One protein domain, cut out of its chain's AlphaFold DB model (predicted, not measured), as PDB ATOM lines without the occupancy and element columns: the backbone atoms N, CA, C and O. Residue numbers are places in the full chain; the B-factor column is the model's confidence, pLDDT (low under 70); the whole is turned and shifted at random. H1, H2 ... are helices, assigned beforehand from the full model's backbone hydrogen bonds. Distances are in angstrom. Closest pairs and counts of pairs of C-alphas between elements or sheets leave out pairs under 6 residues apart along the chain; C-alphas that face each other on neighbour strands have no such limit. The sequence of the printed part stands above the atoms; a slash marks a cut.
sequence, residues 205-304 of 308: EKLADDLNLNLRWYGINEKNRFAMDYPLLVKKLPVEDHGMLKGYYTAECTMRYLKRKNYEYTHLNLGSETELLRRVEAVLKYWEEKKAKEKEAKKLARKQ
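What this domain is: This is residues 205 to 304 of the 308 residues of an uncharacterized protein of Enterocloster aldenensis (UniProt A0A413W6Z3). One long helix, H4, has its first part packed into a small head of helices and its last part, residues 289 to 304, sticking out as a bare arm. In the head, H3 packs steeply on residues 276 to 283 of H4, short H2 packs on residues 280 to 285, and H1 packs on residues 251 to 255 of H3. The printed part has 100 residues with four named helices, H1 to H4 in chain order, and no named strand; its class is all helix. The whole is loose, with a radius of gyration of the C-alphas of 15.7 A, and spans 50 by 38 by 24 A, the arm making the length.

How they stand to each other: H4, residues 276 to 304, touches H3, residues 251 to 267, at a steep tilt of 67 degrees, the same way; the closest C-alphas are those of Lys 261 and Val 280, 5.2 A apart. H2, residues 231 to 236, touches H4 about perpendicular at 78 degrees, closest at the C-alphas of Leu 233 and Glu 281, 5.9 A. H1, residues 205 to 218, touches H3 at 71 degrees, only just about perpendicular, closest at the C-alphas of Ala 208 and Ala 251, 5.0 A. H1 and H2 are close but not clearly touching: the closest C-alphas, of Leu 215 and Val 234, are 7.2 A apart. H1 and H4 are apart, as are H2 and H3. In H1, H2, H3 and H4 every O i to N i+4 pair is within hydrogen-bond range.

Where its parts are: H4 measures 42.7 A from C-alpha 276 to C-alpha 304 at (-41.036, -66.420, 8.435). H3 measures 24.5 A, H1 19.6 A from C-alpha 205 at (-44.530, -18.195, 24.598), and H2 8.7 A.

The domain as a whole: The two C-alphas farthest apart, of Lys 206 and Gln 304, are 52.4 A apart. The printed part has no cut. The links H1 to H2 and H2 to H3 are long. Confidence is under 70 at residues 238 to 253, 256, 260 and 263 to 264.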
ATOM      1  N   GLU A 205     -44.461 -18.049  23.143       71.19
ATOM      2  CA  GLU A 205     -44.530 -18.195  24.598       71.19
ATOM      3  C   GLU A 205     -45.982 -18.179  25.073       71.19
ATOM      4  O   GLU A 205     -46.387 -19.088  25.794       71.19
ATOM      5  N   LYS A 206     -46.791 -17.238  24.568       82.38
ATOM      6  CA  LYS A 206     -48.245 -17.197  24.773       82.38
ATOM      7  C   LYS A 206     -48.884 -18.535  24.380       82.38
ATOM      8  O   LYS A 206     -49.648 -19.107  25.153       82.38
ATOM      9  N   LEU A 207     -48.517 -19.085  23.219       83.50
ATOM     10  CA  LEU A 207     -48.992 -20.391  22.755       83.50
ATOM     11  C   LEU A 207     -48.550 -21.547  23.668       83.50
ATOM     12  O   LEU A 207     -49.335 -22.452  23.948       83.50
ATOM     13  N   ALA A 208     -47.293 -21.542  24.109       79.56
ATOM     14  CA  ALA A 208     -46.751 -22.570  24.988       79.56
ATOM     15  C   ALA A 208     -47.412 -22.565  26.372       79.56
ATOM     16  O   ALA A 208     -47.732 -23.635  26.892       79.56
ATOM     17  N   ASP A 209     -47.650 -21.383  26.939       80.06
ATOM     18  CA  ASP A 209     -48.401 -21.218  28.182       80.06
ATOM     19  C   ASP A 209     -49.824 -21.748  28.044       80.06
ATOM     20  O   ASP A 209     -50.290 -22.492  28.903       80.06
ATOM     21  N   ASP A 210     -50.500 -21.416  26.946       86.94
ATOM     22  CA  ASP A 210     -51.878 -21.832  26.703       86.94
ATOM     23  C   ASP A 210     -51.988 -23.359  26.529       86.94
ATOM     24  O   ASP A 210     -52.861 -24.005  27.119       86.94
ATOM     25  N   LEU A 211     -51.049 -23.971  25.794       84.81
ATOM     26  CA  LEU A 211     -50.922 -25.429  25.682       84.81
ATOM     27  C   LEU A 211     -50.714 -26.085  27.049       84.81
ATOM     28  O   LEU A 211     -51.414 -27.042  27.385       84.81
ATOM     29  N   ASN A 212     -49.776 -25.569  27.843       81.31
ATOM     30  CA  ASN A 212     -49.459 -26.118  29.157       81.31
ATOM     31  C   ASN A 212     -50.623 -25.957  30.136       81.31
ATOM     32  O   ASN A 212     -50.917 -26.879  30.894       81.31
ATOM     33  N   LEU A 213     -51.315 -24.817  30.101       83.88
ATOM     34  CA  LEU A 213     -52.485 -24.554  30.930       83.88
ATOM     35  C   LEU A 213     -53.623 -25.526  30.604       83.88
ATOM     36  O   LEU A 213     -54.176 -26.151  31.509       83.88
ATOM     37  N   ASN A 214     -53.923 -25.718  29.314       85.00
ATOM     38  CA  ASN A 214     -54.951 -26.661  28.873       85.00
ATOM     39  C   ASN A 214     -54.593 -28.109  29.231       85.00
ATOM     40  O   ASN A 214     -55.445 -28.845  29.726       85.00
ATOM     41  N   LEU A 215     -53.336 -28.514  29.039       81.75
ATOM     42  CA  LEU A 215     -52.852 -29.835  29.449       81.75
ATOM     43  C   LEU A 215     -52.951 -30.049  30.957       81.75
ATOM     44  O   LEU A 215     -53.345 -31.124  31.395       81.75
ATOM     45  N   ARG A 216     -52.627 -29.034  31.758       79.31
ATOM     46  CA  ARG A 216     -52.702 -29.113  33.219       79.31
ATOM     47  C   ARG A 216     -54.139 -29.251  33.716       79.31
ATOM     48  O   ARG A 216     -54.389 -29.993  34.657       79.31
ATOM     49  N   TRP A 217     -55.075 -28.513  33.126       80.25
ATOM     50  CA  TRP A 217     -56.468 -28.493  33.584       80.25
ATOM     51  C   TRP A 217     -57.306 -29.642  33.037       80.25
ATOM     52  O   TRP A 217     -58.211 -30.126  33.716       80.25
ATOM     53  N   TYR A 218     -57.020 -30.073  31.811       82.38
ATOM     54  CA  TYR A 218     -57.875 -30.996  31.074       82.38
ATOM     55  C   TYR A 218     -57.132 -32.249  30.586       82.38
ATOM     56  O   TYR A 218     -57.757 -33.183  30.092       82.38
ATOM     57  N   GLY A 219     -55.811 -32.340  30.738       81.06
ATOM     58  CA  GLY A 219     -55.044 -33.493  30.269       81.06
ATOM     59  C   GLY A 219     -55.258 -33.746  28.775       81.06
ATOM     60  O   GLY A 219     -55.269 -32.817  27.971       81.06
ATOM     61  N   ILE A 220     -55.451 -35.013  28.407       82.06
ATOM     62  CA  ILE A 220     -55.736 -35.454  27.028       82.06
ATOM     63  C   ILE A 220     -57.240 -35.563  26.717       82.06
ATOM     64  O   ILE A 220     -57.607 -36.156  25.705       82.06
ATOM     65  N   ASN A 221     -58.121 -35.081  27.600       82.00
ATOM     66  CA  ASN A 221     -59.562 -35.262  27.430       82.00
ATOM     67  C   ASN A 221     -60.161 -34.290  26.393       82.00
ATOM     68  O   ASN A 221     -59.527 -33.325  25.976       82.00
ATOM     69  N   GLU A 222     -61.419 -34.520  26.021       79.44
ATOM     70  CA  GLU A 222     -62.150 -33.724  25.020       79.44
ATOM     71  C   GLU A 222     -62.409 -32.266  25.444       79.44
ATOM     72  O   GLU A 222     -62.702 -31.425  24.600       79.44
ATOM     73  N   LYS A 223     -62.281 -31.936  26.740       86.12
ATOM     74  CA  LYS A 223     -62.355 -30.548  27.227       86.12
ATOM     75  C   LYS A 223     -61.070 -29.774  26.942       86.12
ATOM     76  O   LYS A 223     -61.094 -28.546  26.965       86.12
ATOM     77  N   ASN A 224     -59.958 -30.460  26.671       85.44
ATOM     78  CA  ASN A 224     -58.766 -29.812  26.158       85.44
ATOM     79  C   ASN A 224     -59.042 -29.363  24.719       85.44
ATOM     80  O   ASN A 224     -59.150 -30.184  23.808       85.44
ATOM     81  N   ARG A 225     -59.102 -28.048  24.503       90.62
ATOM     82  CA  ARG A 225     -59.425 -27.459  23.195       90.62
ATOM     83  C   ARG A 225     -58.453 -27.851  22.074       90.62
ATOM     84  O   ARG A 225     -58.792 -27.715  20.908       90.62
ATOM     85  N   PHE A 226     -57.249 -28.320  22.410       88.69
ATOM     86  CA  PHE A 226     -56.260 -28.788  21.439       88.69
ATOM     87  C   PHE A 226     -56.384 -30.285  21.127       88.69
ATOM     88  O   PHE A 226     -55.777 -30.750  20.166       88.69
ATOM     89  N   ALA A 227     -57.130 -31.063  21.919       87.75
ATOM     90  CA  ALA A 227     -57.152 -32.522  21.804       87.75
ATOM     91  C   ALA A 227     -57.855 -33.027  20.538       87.75
ATOM     92  O   ALA A 227     -57.480 -34.082  20.032       87.75
ATOM     93  N   MET A 228     -58.840 -32.291  20.013       88.31
ATOM     94  CA  MET A 228     -59.531 -32.675  18.777       88.31
ATOM     95  C   MET A 228     -58.656 -32.467  17.538       88.31
ATOM     96  O   MET A 228     -58.528 -33.375  16.717       88.31
ATOM     97  N   ASP A 229     -58.031 -31.296  17.423       89.88
ATOM     98  CA  ASP A 229     -57.267 -30.919  16.230       89.88
ATOM     99  C   ASP A 229     -55.821 -31.443  16.263       89.88
ATOM    100  O   ASP A 229     -55.249 -31.778  15.221       89.88
ATOM    101  N   TYR A 230     -55.239 -31.568  17.463       92.44
ATOM    102  CA  TYR A 230     -53.839 -31.951  17.685       92.44
ATOM    103  C   TYR A 230     -53.687 -33.117  18.684       92.44
ATOM    104  O   TYR A 230     -52.954 -33.008  19.678       92.44
ATOM    105  N   PRO A 231     -54.369 -34.256  18.460       91.00
ATOM    106  CA  PRO A 231     -54.421 -35.356  19.421       91.00
ATOM    107  C   PRO A 231     -53.046 -35.968  19.713       91.00
ATOM    108  O   PRO A 231     -52.767 -36.349  20.855       91.00
ATOM    109  N   LEU A 232     -52.158 -36.077  18.716       90.38
ATOM    110  CA  LEU A 232     -50.828 -36.642  18.939       90.38
ATOM    111  C   LEU A 232     -49.930 -35.672  19.693       90.38
ATOM    112  O   LEU A 232     -49.175 -36.114  20.560       90.38
ATOM    113  N   LEU A 233     -50.012 -34.375  19.396       88.81
ATOM    114  CA  LEU A 233     -49.297 -33.342  20.134       88.81
ATOM    115  C   LEU A 233     -49.655 -33.396  21.618       88.81
ATOM    116  O   LEU A 233     -48.766 -33.596  22.446       88.81
ATOM    117  N   VAL A 234     -50.944 -33.305  21.951       87.75
ATOM    118  CA  VAL A 234     -51.433 -33.312  23.341       87.75
ATOM    119  C   VAL A 234     -51.001 -34.589  24.070       87.75
ATOM    120  O   VAL A 234     -50.572 -34.532  25.215       87.75
ATOM    121  N   LYS A 235     -51.005 -35.743  23.390       84.81
ATOM    122  CA  LYS A 235     -50.535 -37.024  23.948       84.81
ATOM    123  C   LYS A 235     -49.016 -37.100  24.162       84.81
ATOM    124  O   LYS A 235     -48.543 -37.930  24.940       84.81
ATOM    125  N   LYS A 236     -48.227 -36.330  23.408       81.19
ATOM    126  CA  LYS A 236     -46.755 -36.340  23.475       81.19
ATOM    127  C   LYS A 236     -46.196 -35.353  24.479       81.19
ATOM    128  O   LYS A 236     -45.114 -35.614  25.010       81.19
ATOM    129  N   LEU A 237     -46.895 -34.249  24.701       74.25
ATOM    130  CA  LEU A 237     -46.589 -33.340  25.791       74.25
ATOM    131  C   LEU A 237     -46.898 -34.084  27.107       74.25
ATOM    132  O   LEU A 237     -47.911 -34.778  27.195       74.25
ATOM    133  N   PRO A 238     -45.988 -34.075  28.093       62.41
ATOM    134  CA  PRO A 238     -46.181 -34.833  29.319       62.41
ATOM    135  C   PRO A 238     -47.392 -34.289  30.078       62.41
ATOM    136  O   PRO A 238     -47.470 -33.100  30.371       62.41
ATOM    137  N   VAL A 239     -48.315 -35.187  30.412       55.62
ATOM    138  CA  VAL A 239     -49.375 -34.936  31.387       55.62
ATOM    139  C   VAL A 239     -48.858 -35.434  32.734       55.62
ATOM    140  O   VAL A 239     -48.237 -36.501  32.795       55.62
ATOM    141  N   GLU A 240     -49.067 -34.660  33.798       47.66
ATOM    142  CA  GLU A 240     -48.845 -35.100  35.179       47.66
ATOM    143  C   GLU A 240     -49.842 -36.213  35.533       47.66
ATOM    144  O   GLU A 240     -50.792 -35.982  36.267       47.66
ATOM    145  N   ASP A 241     -49.649 -37.424  35.014       38.88
ATOM    146  CA  ASP A 241     -50.370 -38.593  35.507       38.88
ATOM    147  C   ASP A 241     -49.401 -39.560  36.188       38.88
ATOM    148  O   ASP A 241     -48.575 -40.231  35.566       38.88
ATOM    149  N   HIS A 242     -49.561 -39.579  37.511       36.53
ATOM    150  CA  HIS A 242     -49.171 -40.607  38.467       36.53
ATOM    151  C   HIS A 242     -47.674 -40.861  38.687       36.53
ATOM    152  O   HIS A 242     -47.072 -41.768  38.123       36.53
ATOM    153  N   GLY A 243     -47.144 -40.157  39.694       36.53
ATOM    154  CA  GLY A 243     -46.151 -40.718  40.609       36.53
ATOM    155  C   GLY A 243     -44.698 -40.595  40.159       36.53
ATOM    156  O   GLY A 243     -44.231 -41.317  39.290       36.53
ATOM    157  N   MET A 244     -43.970 -39.737  40.876       35.06
ATOM    158  CA  MET A 244     -42.507 -39.614  40.896       35.06
ATOM    159  C   MET A 244     -41.858 -39.055  39.615       35.06
ATOM    160  O   MET A 244     -41.405 -39.775  38.732       35.06
ATOM    161  N   LEU A 245     -41.731 -37.722  39.613       40.34
ATOM    162  CA  LEU A 245     -40.709 -36.939  38.902       40.34
ATOM    163  C   LEU A 245     -40.619 -37.155  37.379       40.34
ATOM    164  O   LEU A 245     -39.652 -37.708  36.857       40.34
ATOM    165  N   LYS A 246     -41.550 -36.553  36.635       42.56
ATOM    166  CA  LYS A 246     -41.221 -35.993  35.313       42.56
ATOM    167  C   LYS A 246     -41.183 -34.480  35.469       42.56
ATOM    168  O   LYS A 246     -42.219 -33.863  35.662       42.56
ATOM    169  N   GLY A 247     -39.966 -33.937  35.510       40.50
ATOM    170  CA  GLY A 247     -39.681 -32.554  35.887       40.50
ATOM    171  C   GLY A 247     -40.545 -31.517  35.171       40.50
ATOM    172  O   GLY A 247     -40.936 -31.717  34.024       40.50
ATOM    173  N   TYR A 248     -40.807 -30.424  35.890       44.12
ATOM    174  CA  TYR A 248     -41.472 -29.195  35.460       44.12
ATOM    175  C   TYR A 248     -41.472 -29.004  33.935       44.12
ATOM    176  O   TYR A 248     -40.480 -28.578  33.339       44.12
ATOM    177  N   TYR A 249     -42.591 -29.336  33.289       60.19
ATOM    178  CA  TYR A 249     -42.777 -29.081  31.865       60.19
ATOM    179  C   TYR A 249     -43.152 -27.608  31.681       60.19
ATOM    180  O   TYR A 249     -44.319 -27.230  31.694       60.19
ATOM    181  N   THR A 250     -42.132 -26.754  31.626       68.38
ATOM    182  CA  THR A 250     -42.282 -25.298  31.522       68.38
ATOM    183  C   THR A 250     -42.693 -24.867  30.113       68.38
ATOM    184  O   THR A 250     -42.557 -25.629  29.151       68.38
ATOM    185  N   ALA A 251     -43.149 -23.618  29.958       65.75
ATOM    186  CA  ALA A 251     -43.403 -23.023  28.643       65.75
ATOM    187  C   ALA A 251     -42.172 -23.140  27.734       65.75
ATOM    188  O   ALA A 251     -42.279 -23.520  26.571       65.75
ATOM    189  N   GLU A 252     -40.974 -22.949  28.285       64.00
ATOM    190  CA  GLU A 252     -39.726 -23.118  27.551       64.00
ATOM    191  C   GLU A 252     -39.550 -24.533  26.967       64.00
ATOM    192  O   GLU A 252     -39.139 -24.672  25.808       64.00
ATOM    193  N   CYS A 253     -39.875 -25.581  27.728       64.00
ATOM    194  CA  CYS A 253     -39.821 -26.961  27.246       64.00
ATOM    195  C   CYS A 253     -40.774 -27.175  26.061       64.00
ATOM    196  O   CYS A 253     -40.378 -27.764  25.048       64.00
ATOM    197  N   THR A 254     -41.988 -26.633  26.151       72.06
ATOM    198  CA  THR A 254     -43.001 -26.678  25.089       72.06
ATOM    199  C   THR A 254     -42.532 -25.920  23.851       72.06
ATOM    200  O   THR A 254     -42.535 -26.475  22.754       72.06
ATOM    201  N   MET A 255     -42.015 -24.698  24.000       72.25
ATOM    202  CA  MET A 255     -41.482 -23.908  22.884       72.25
ATOM    203  C   MET A 255     -40.341 -24.633  22.161       72.25
ATOM    204  O   MET A 255     -40.332 -24.701  20.931       72.25
ATOM    205  N   ARG A 256     -39.376 -25.203  22.901       61.22
ATOM    206  CA  ARG A 256     -38.270 -25.983  22.312       61.22
ATOM    207  C   ARG A 256     -38.795 -27.202  21.557       61.22
ATOM    208  O   ARG A 256     -38.300 -27.510  20.473       61.22
ATOM    209  N   TYR A 257     -39.800 -27.879  22.107       70.94
ATOM    210  CA  TYR A 257     -40.437 -29.020  21.463       70.94
ATOM    211  C   TYR A 257     -41.119 -28.631  20.144       70.94
ATOM    212  O   TYR A 257     -40.847 -29.253  19.114       70.94
ATOM    213  N   LEU A 258     -41.938 -27.575  20.155       75.25
ATOM    214  CA  LEU A 258     -42.624 -27.062  18.968       75.25
ATOM    215  C   LEU A 258     -41.623 -26.630  17.889       75.25
ATOM    216  O   LEU A 258     -41.738 -27.069  16.747       75.25
ATOM    217  N   LYS A 259     -40.584 -25.861  18.254       71.69
ATOM    218  CA  LYS A 259     -39.509 -25.449  17.330       71.69
ATOM    219  C   LYS A 259     -38.818 -26.653  16.691       71.69
ATOM    220  O   LYS A 259     -38.658 -26.701  15.472       71.69
ATOM    221  N   ARG A 260     -38.451 -27.658  17.492       68.38
ATOM    222  CA  ARG A 260     -37.814 -28.886  16.994       68.38
ATOM    223  C   ARG A 260     -38.716 -29.632  16.011       68.38
ATOM    224  O   ARG A 260     -38.242 -30.089  14.976       68.38
ATOM    225  N   LYS A 261     -40.003 -29.777  16.322       78.12
ATOM    226  CA  LYS A 261     -40.941 -30.492  15.448       78.12
ATOM    227  C   LYS A 261     -41.242 -29.720  14.168       78.12
ATOM    228  O   LYS A 261     -41.295 -30.330  13.106       78.12
ATOM    229  N   ASN A 262     -41.310 -28.396  14.235       73.75
ATOM    230  CA  ASN A 262     -41.397 -27.543  13.054       73.75
ATOM    231  C   ASN A 262     -40.201 -27.736  12.105       73.75
ATOM    232  O   ASN A 262     -40.377 -27.885  10.898       73.75
ATOM    233  N   TYR A 263     -38.988 -27.797  12.666       67.12
ATOM    234  CA  TYR A 263     -37.762 -28.083  11.918       67.12
ATOM    235  C   TYR A 263     -37.791 -29.473  11.267       67.12
ATOM    236  O   TYR A 263     -37.454 -29.616  10.090       67.12
ATOM    237  N   GLU A 264     -38.233 -30.497  12.007       69.69
ATOM    238  CA  GLU A 264     -38.387 -31.861  11.485       69.69
ATOM    239  C   GLU A 264     -39.371 -31.923  10.304       69.69
ATOM    240  O   GLU A 264     -39.088 -32.629   9.341       69.69
ATOM    241  N   TYR A 265     -40.480 -31.172  10.336       77.38
ATOM    242  CA  TYR A 265     -41.452 -31.124   9.233       77.38
ATOM    243  C   TYR A 265     -40.789 -30.729   7.910       77.38
ATOM    244  O   TYR A 265     -40.989 -31.397   6.896       77.38
ATOM    245  N   THR A 266     -39.960 -29.678   7.943       73.06
ATOM    246  CA  THR A 266     -39.215 -29.204   6.768       73.06
ATOM    247  C   THR A 266     -38.228 -30.259   6.280       73.06
ATOM    248  O   THR A 266     -38.176 -30.560   5.094       73.06
ATOM    249  N   HIS A 267     -37.467 -30.867   7.194       73.12
ATOM    250  CA  HIS A 267     -36.418 -31.833   6.845       73.12
ATOM    251  C   HIS A 267     -36.964 -33.146   6.295       73.12
ATOM    252  O   HIS A 267     -36.328 -33.795   5.470       73.12
ATOM    253  N   LEU A 268     -38.145 -33.541   6.757       73.12
ATOM    254  CA  LEU A 268     -38.859 -34.707   6.258       73.12
ATOM    255  C   LEU A 268     -39.648 -34.406   4.973       73.12
ATOM    256  O   LEU A 268     -40.223 -35.334   4.409       73.12
ATOM    257  N   ASN A 269     -39.666 -33.146   4.517       85.62
ATOM    258  CA  ASN A 269     -40.384 -32.683   3.331       85.62
ATOM    259  C   ASN A 269     -41.855 -33.147   3.310       85.62
ATOM    260  O   ASN A 269     -42.341 -33.697   2.322       85.62
ATOM    261  N   LEU A 270     -42.556 -32.978   4.437       78.44
ATOM    262  CA  LEU A 270     -43.908 -33.522   4.630       78.44
ATOM    263  C   LEU A 270     -45.017 -32.728   3.921       78.44
ATOM    264  O   LEU A 270     -46.173 -33.143   3.964       78.44
ATOM    265  N   GLY A 271     -44.697 -31.599   3.284       81.62
ATOM    266  CA  GLY A 271     -45.652 -30.794   2.524       81.62
ATOM    267  C   GLY A 271     -45.405 -29.291   2.647       81.62
ATOM    268  O   GLY A 271     -44.296 -28.854   2.939       81.62
ATOM    269  N   SER A 272     -46.459 -28.511   2.406       82.19
ATOM    270  CA  SER A 272     -46.452 -27.041   2.402       82.19
ATOM    271  C   SER A 272     -47.358 -26.431   3.480       82.19
ATOM    272  O   SER A 272     -47.867 -25.329   3.301       82.19
ATOM    273  N   GLU A 273     -47.634 -27.164   4.562       82.12
ATOM    274  CA  GLU A 273     -48.405 -26.632   5.690       82.12
ATOM    275  C   GLU A 273     -47.621 -25.500   6.364       82.12
ATOM    276  O   GLU A 273     -46.418 -25.623   6.608       82.12
ATOM    277  N   THR A 274     -48.309 -24.405   6.673       77.56
ATOM    278  CA  THR A 274     -47.723 -23.189   7.247       77.56
ATOM    279  C   THR A 274     -48.045 -23.044   8.728       77.56
ATOM    280  O   THR A 274     -47.269 -22.438   9.464       77.56
ATOM    281  N   GLU A 275     -49.161 -23.610   9.196       85.94
ATOM    282  CA  GLU A 275     -49.564 -23.507  10.596       85.94
ATOM    283  C   GLU A 275     -48.689 -24.393  11.499       85.94
ATOM    284  O   GLU A 275     -48.601 -25.610  11.311       85.94
ATOM    285  N   LEU A 276     -48.063 -23.794  12.520       82.94
ATOM    286  CA  LEU A 276     -47.100 -24.470  13.395       82.94
ATOM    287  C   LEU A 276     -47.652 -25.768  14.002       82.94
ATOM    288  O   LEU A 276     -47.003 -26.808  13.896       82.94
ATOM    289  N   LEU A 277     -48.834 -25.738  14.626       90.44
ATOM    290  CA  LEU A 277     -49.368 -26.913  15.321       90.44
ATOM    291  C   LEU A 277     -49.717 -28.046  14.351       90.44
ATOM    292  O   LEU A 277     -49.402 -29.203  14.634       90.44
ATOM    293  N   ARG A 278     -50.249 -27.728  13.165       90.81
ATOM    294  CA  ARG A 278     -50.497 -28.724  12.108       90.81
ATOM    295  C   ARG A 278     -49.216 -29.355  11.582       90.81
ATOM    296  O   ARG A 278     -49.177 -30.569  11.385       90.81
ATOM    297  N   ARG A 279     -48.148 -28.572  11.404       90.19
ATOM    298  CA  ARG A 279     -46.826 -29.105  11.025       90.19
ATOM    299  C   ARG A 279     -46.302 -30.072  12.078       90.19
ATOM    300  O   ARG A 279     -45.832 -31.160  11.742       90.19
ATOM    301  N   VAL A 280     -46.405 -29.696  13.353       86.31
ATOM    302  CA  VAL A 280     -46.005 -30.559  14.471       86.31
ATOM    303  C   VAL A 280     -46.824 -31.851  14.479       86.31
ATOM    304  O   VAL A 280     -46.243 -32.934  14.543       86.31
ATOM    305  N   GLU A 281     -48.144 -31.760  14.342       94.50
ATOM    306  CA  GLU A 281     -49.042 -32.914  14.299       94.50
ATOM    307  C   GLU A 281     -48.727 -33.844  13.113       94.50
ATOM    308  O   GLU A 281     -48.651 -35.062  13.279       94.50
ATOM    309  N   ALA A 282     -48.444 -33.295  11.928       92.94
ATOM    310  CA  ALA A 282     -48.046 -34.066  10.749       92.94
ATOM    311  C   ALA A 282     -46.732 -34.840  10.964       92.94
ATOM    312  O   ALA A 282     -46.631 -36.009  10.586       92.94
ATOM    313  N   VAL A 283     -45.741 -34.235  11.628       87.69
ATOM    314  CA  VAL A 283     -44.496 -34.930  12.006       87.69
ATOM    315  C   VAL A 283     -44.780 -36.085  12.959       87.69
ATOM    316  O   VAL A 283     -44.182 -37.157  12.839       87.69
ATOM    317  N   LEU A 284     -45.686 -35.891  13.914       92.19
ATOM    318  CA  LEU A 284     -46.060 -36.947  14.847       92.19
ATOM    319  C   LEU A 284     -46.766 -38.104  14.136       92.19
ATOM    320  O   LEU A 284     -46.386 -39.253  14.376       92.19
ATOM    321  N   LYS A 285     -47.686 -37.810  13.211       95.50
ATOM    322  CA  LYS A 285     -48.346 -38.813  12.359       95.50
ATOM    323  C   LYS A 285     -47.324 -39.607  11.545       95.50
ATOM    324  O   LYS A 285     -47.304 -40.833  11.633       95.50
ATOM    325  N   TYR A 286     -46.394 -38.923  10.871       93.50
ATOM    326  CA  TYR A 286     -45.313 -39.564  10.114       93.50
ATOM    327  C   TYR A 286     -44.531 -40.582  10.961       93.50
ATOM    328  O   TYR A 286     -44.296 -41.720  10.543       93.50
ATOM    329  N   TRP A 287     -44.134 -40.202  12.179       89.06
ATOM    330  CA  TRP A 287     -43.362 -41.089  13.051       89.06
ATOM    331  C   TRP A 287     -44.187 -42.241  13.635       89.06
ATOM    332  O   TRP A 287     -43.625 -43.318  13.863       89.06
ATOM    333  N   GLU A 288     -45.481 -42.053  13.900       92.00
ATOM    334  CA  GLU A 288     -46.362 -43.151  14.312       92.00
ATOM    335  C   GLU A 288     -46.551 -44.172  13.189       92.00
ATOM    336  O   GLU A 288     -46.346 -45.367  13.420       92.00
ATOM    337  N   GLU A 289     -46.823 -43.717  11.967       92.56
ATOM    338  CA  GLU A 289     -46.961 -44.579  10.790       92.56
ATOM    339  C   GLU A 289     -45.673 -45.348  10.492       92.56
ATOM    340  O   GLU A 289     -45.698 -46.562  10.272       92.56
ATOM    341  N   LYS A 290     -44.520 -44.670  10.540       90.88
ATOM    342  CA  LYS A 290     -43.216 -45.307  10.334       90.88
ATOM    343  C   LYS A 290     -42.961 -46.405  11.367       90.88
ATOM    344  O   LYS A 290     -42.572 -47.515  11.007       90.88
ATOM    345  N   LYS A 291     -43.253 -46.141  12.645       90.56
ATOM    346  CA  LYS A 291     -43.120 -47.142  13.716       90.56
ATOM    347  C   LYS A 291     -44.101 -48.303  13.569       90.56
ATOM    348  O   LYS A 291     -43.742 -49.430  13.912       90.56
ATOM    349  N   ALA A 292     -45.322 -48.054  13.100       91.31
ATOM    350  CA  ALA A 292     -46.299 -49.107  12.833       91.31
ATOM    351  C   ALA A 292     -45.796 -50.048  11.727       91.31
ATOM    352  O   ALA A 292     -45.689 -51.255  11.963       91.31
ATOM    353  N   LYS A 293     -45.349 -49.491  10.593       90.56
ATOM    354  CA  LYS A 293     -44.764 -50.245   9.471       90.56
ATOM    355  C   LYS A 293     -43.540 -51.063   9.897       90.56
ATOM    356  O   LYS A 293     -43.439 -52.248   9.585       90.56
ATOM    357  N   GLU A 294     -42.636 -50.481  10.688       88.88
ATOM    358  CA  GLU A 294     -41.471 -51.197  11.227       88.88
ATOM    359  C   GLU A 294     -41.861 -52.366  12.149       88.88
ATOM    360  O   GLU A 294     -41.224 -53.426  12.126       88.88
ATOM    361  N   LYS A 295     -42.901 -52.202  12.977       90.94
ATOM    362  CA  LYS A 295     -43.399 -53.274  13.855       90.94
ATOM    363  C   LYS A 295     -44.026 -54.414  13.057       90.94
ATOM    364  O   LYS A 295     -43.797 -55.574  13.403       90.94
ATOM    365  N   GLU A 296     -44.794 -54.112  12.018       90.19
ATOM    366  CA  GLU A 296     -45.397 -55.121  11.141       90.19
ATOM    367  C   GLU A 296     -44.339 -55.906  10.370       90.19
ATOM    368  O   GLU A 296     -44.347 -57.138  10.418       90.19
ATOM    369  N   ALA A 297     -43.354 -55.219   9.783       88.75
ATOM    370  CA  ALA A 297     -42.222 -55.856   9.113       88.75
ATOM    371  C   ALA A 297     -41.455 -56.798  10.060       88.75
ATOM    372  O   ALA A 297     -41.156 -57.941   9.710       88.75
ATOM    373  N   LYS A 298     -41.210 -56.374  11.310       89.62
ATOM    374  CA  LYS A 298     -40.582 -57.225  12.338       89.62
ATOM    375  C   LYS A 298     -41.445 -58.433  12.715       89.62
ATOM    376  O   LYS A 298     -40.896 -59.510  12.953       89.62
ATOM    377  N   LYS A 299     -42.773 -58.291  12.790       91.00
ATOM    378  CA  LYS A 299     -43.692 -59.416  13.050       91.00
ATOM    379  C   LYS A 299     -43.684 -60.424  11.897       91.00
ATOM    380  O   LYS A 299     -43.612 -61.621  12.165       91.00
ATOM    381  N   LEU A 300     -43.709 -59.957  10.649       86.75
ATOM    382  CA  LEU A 300     -43.625 -60.793   9.446       86.75
ATOM    383  C   LEU A 300     -42.300 -61.562   9.385       86.75
ATOM    384  O   LEU A 300     -42.317 -62.786   9.279       86.75
ATOM    385  N   ALA A 301     -41.170 -60.880   9.587       86.12
ATOM    386  CA  ALA A 301     -39.851 -61.514   9.620       86.12
ATOM    387  C   ALA A 301     -39.731 -62.575  10.731       86.12
ATOM    388  O   ALA A 301     -39.132 -63.630  10.535       86.12
ATOM    389  N   ARG A 302     -40.336 -62.336  11.905       85.94
ATOM    390  CA  ARG A 302     -40.390 -63.326  12.997       85.94
ATOM    391  C   ARG A 302     -41.256 -64.539  12.660       85.94
ATOM    392  O   ARG A 302     -40.912 -65.631  13.094       85.94
ATOM    393  N   LYS A 303     -42.364 -64.364  11.931       85.94
ATOM    394  CA  LYS A 303     -43.202 -65.485  11.478       85.94
ATOM    395  C   LYS A 303     -42.459 -66.344  10.455       85.94
ATOM    396  O   LYS A 303     -42.401 -67.548  10.645       85.94
ATOM    397  N   GLN A 304     -41.816 -65.721   9.466       81.25
ATOM    398  CA  GLN A 304     -41.036 -66.420   8.435       81.25
ATOM    399  C   GLN A 304     -39.876 -67.242   9.018       81.25
ATOM    400  O   GLN A 304     -39.652 -68.366   8.587       81.25
TER     401      GLN A 304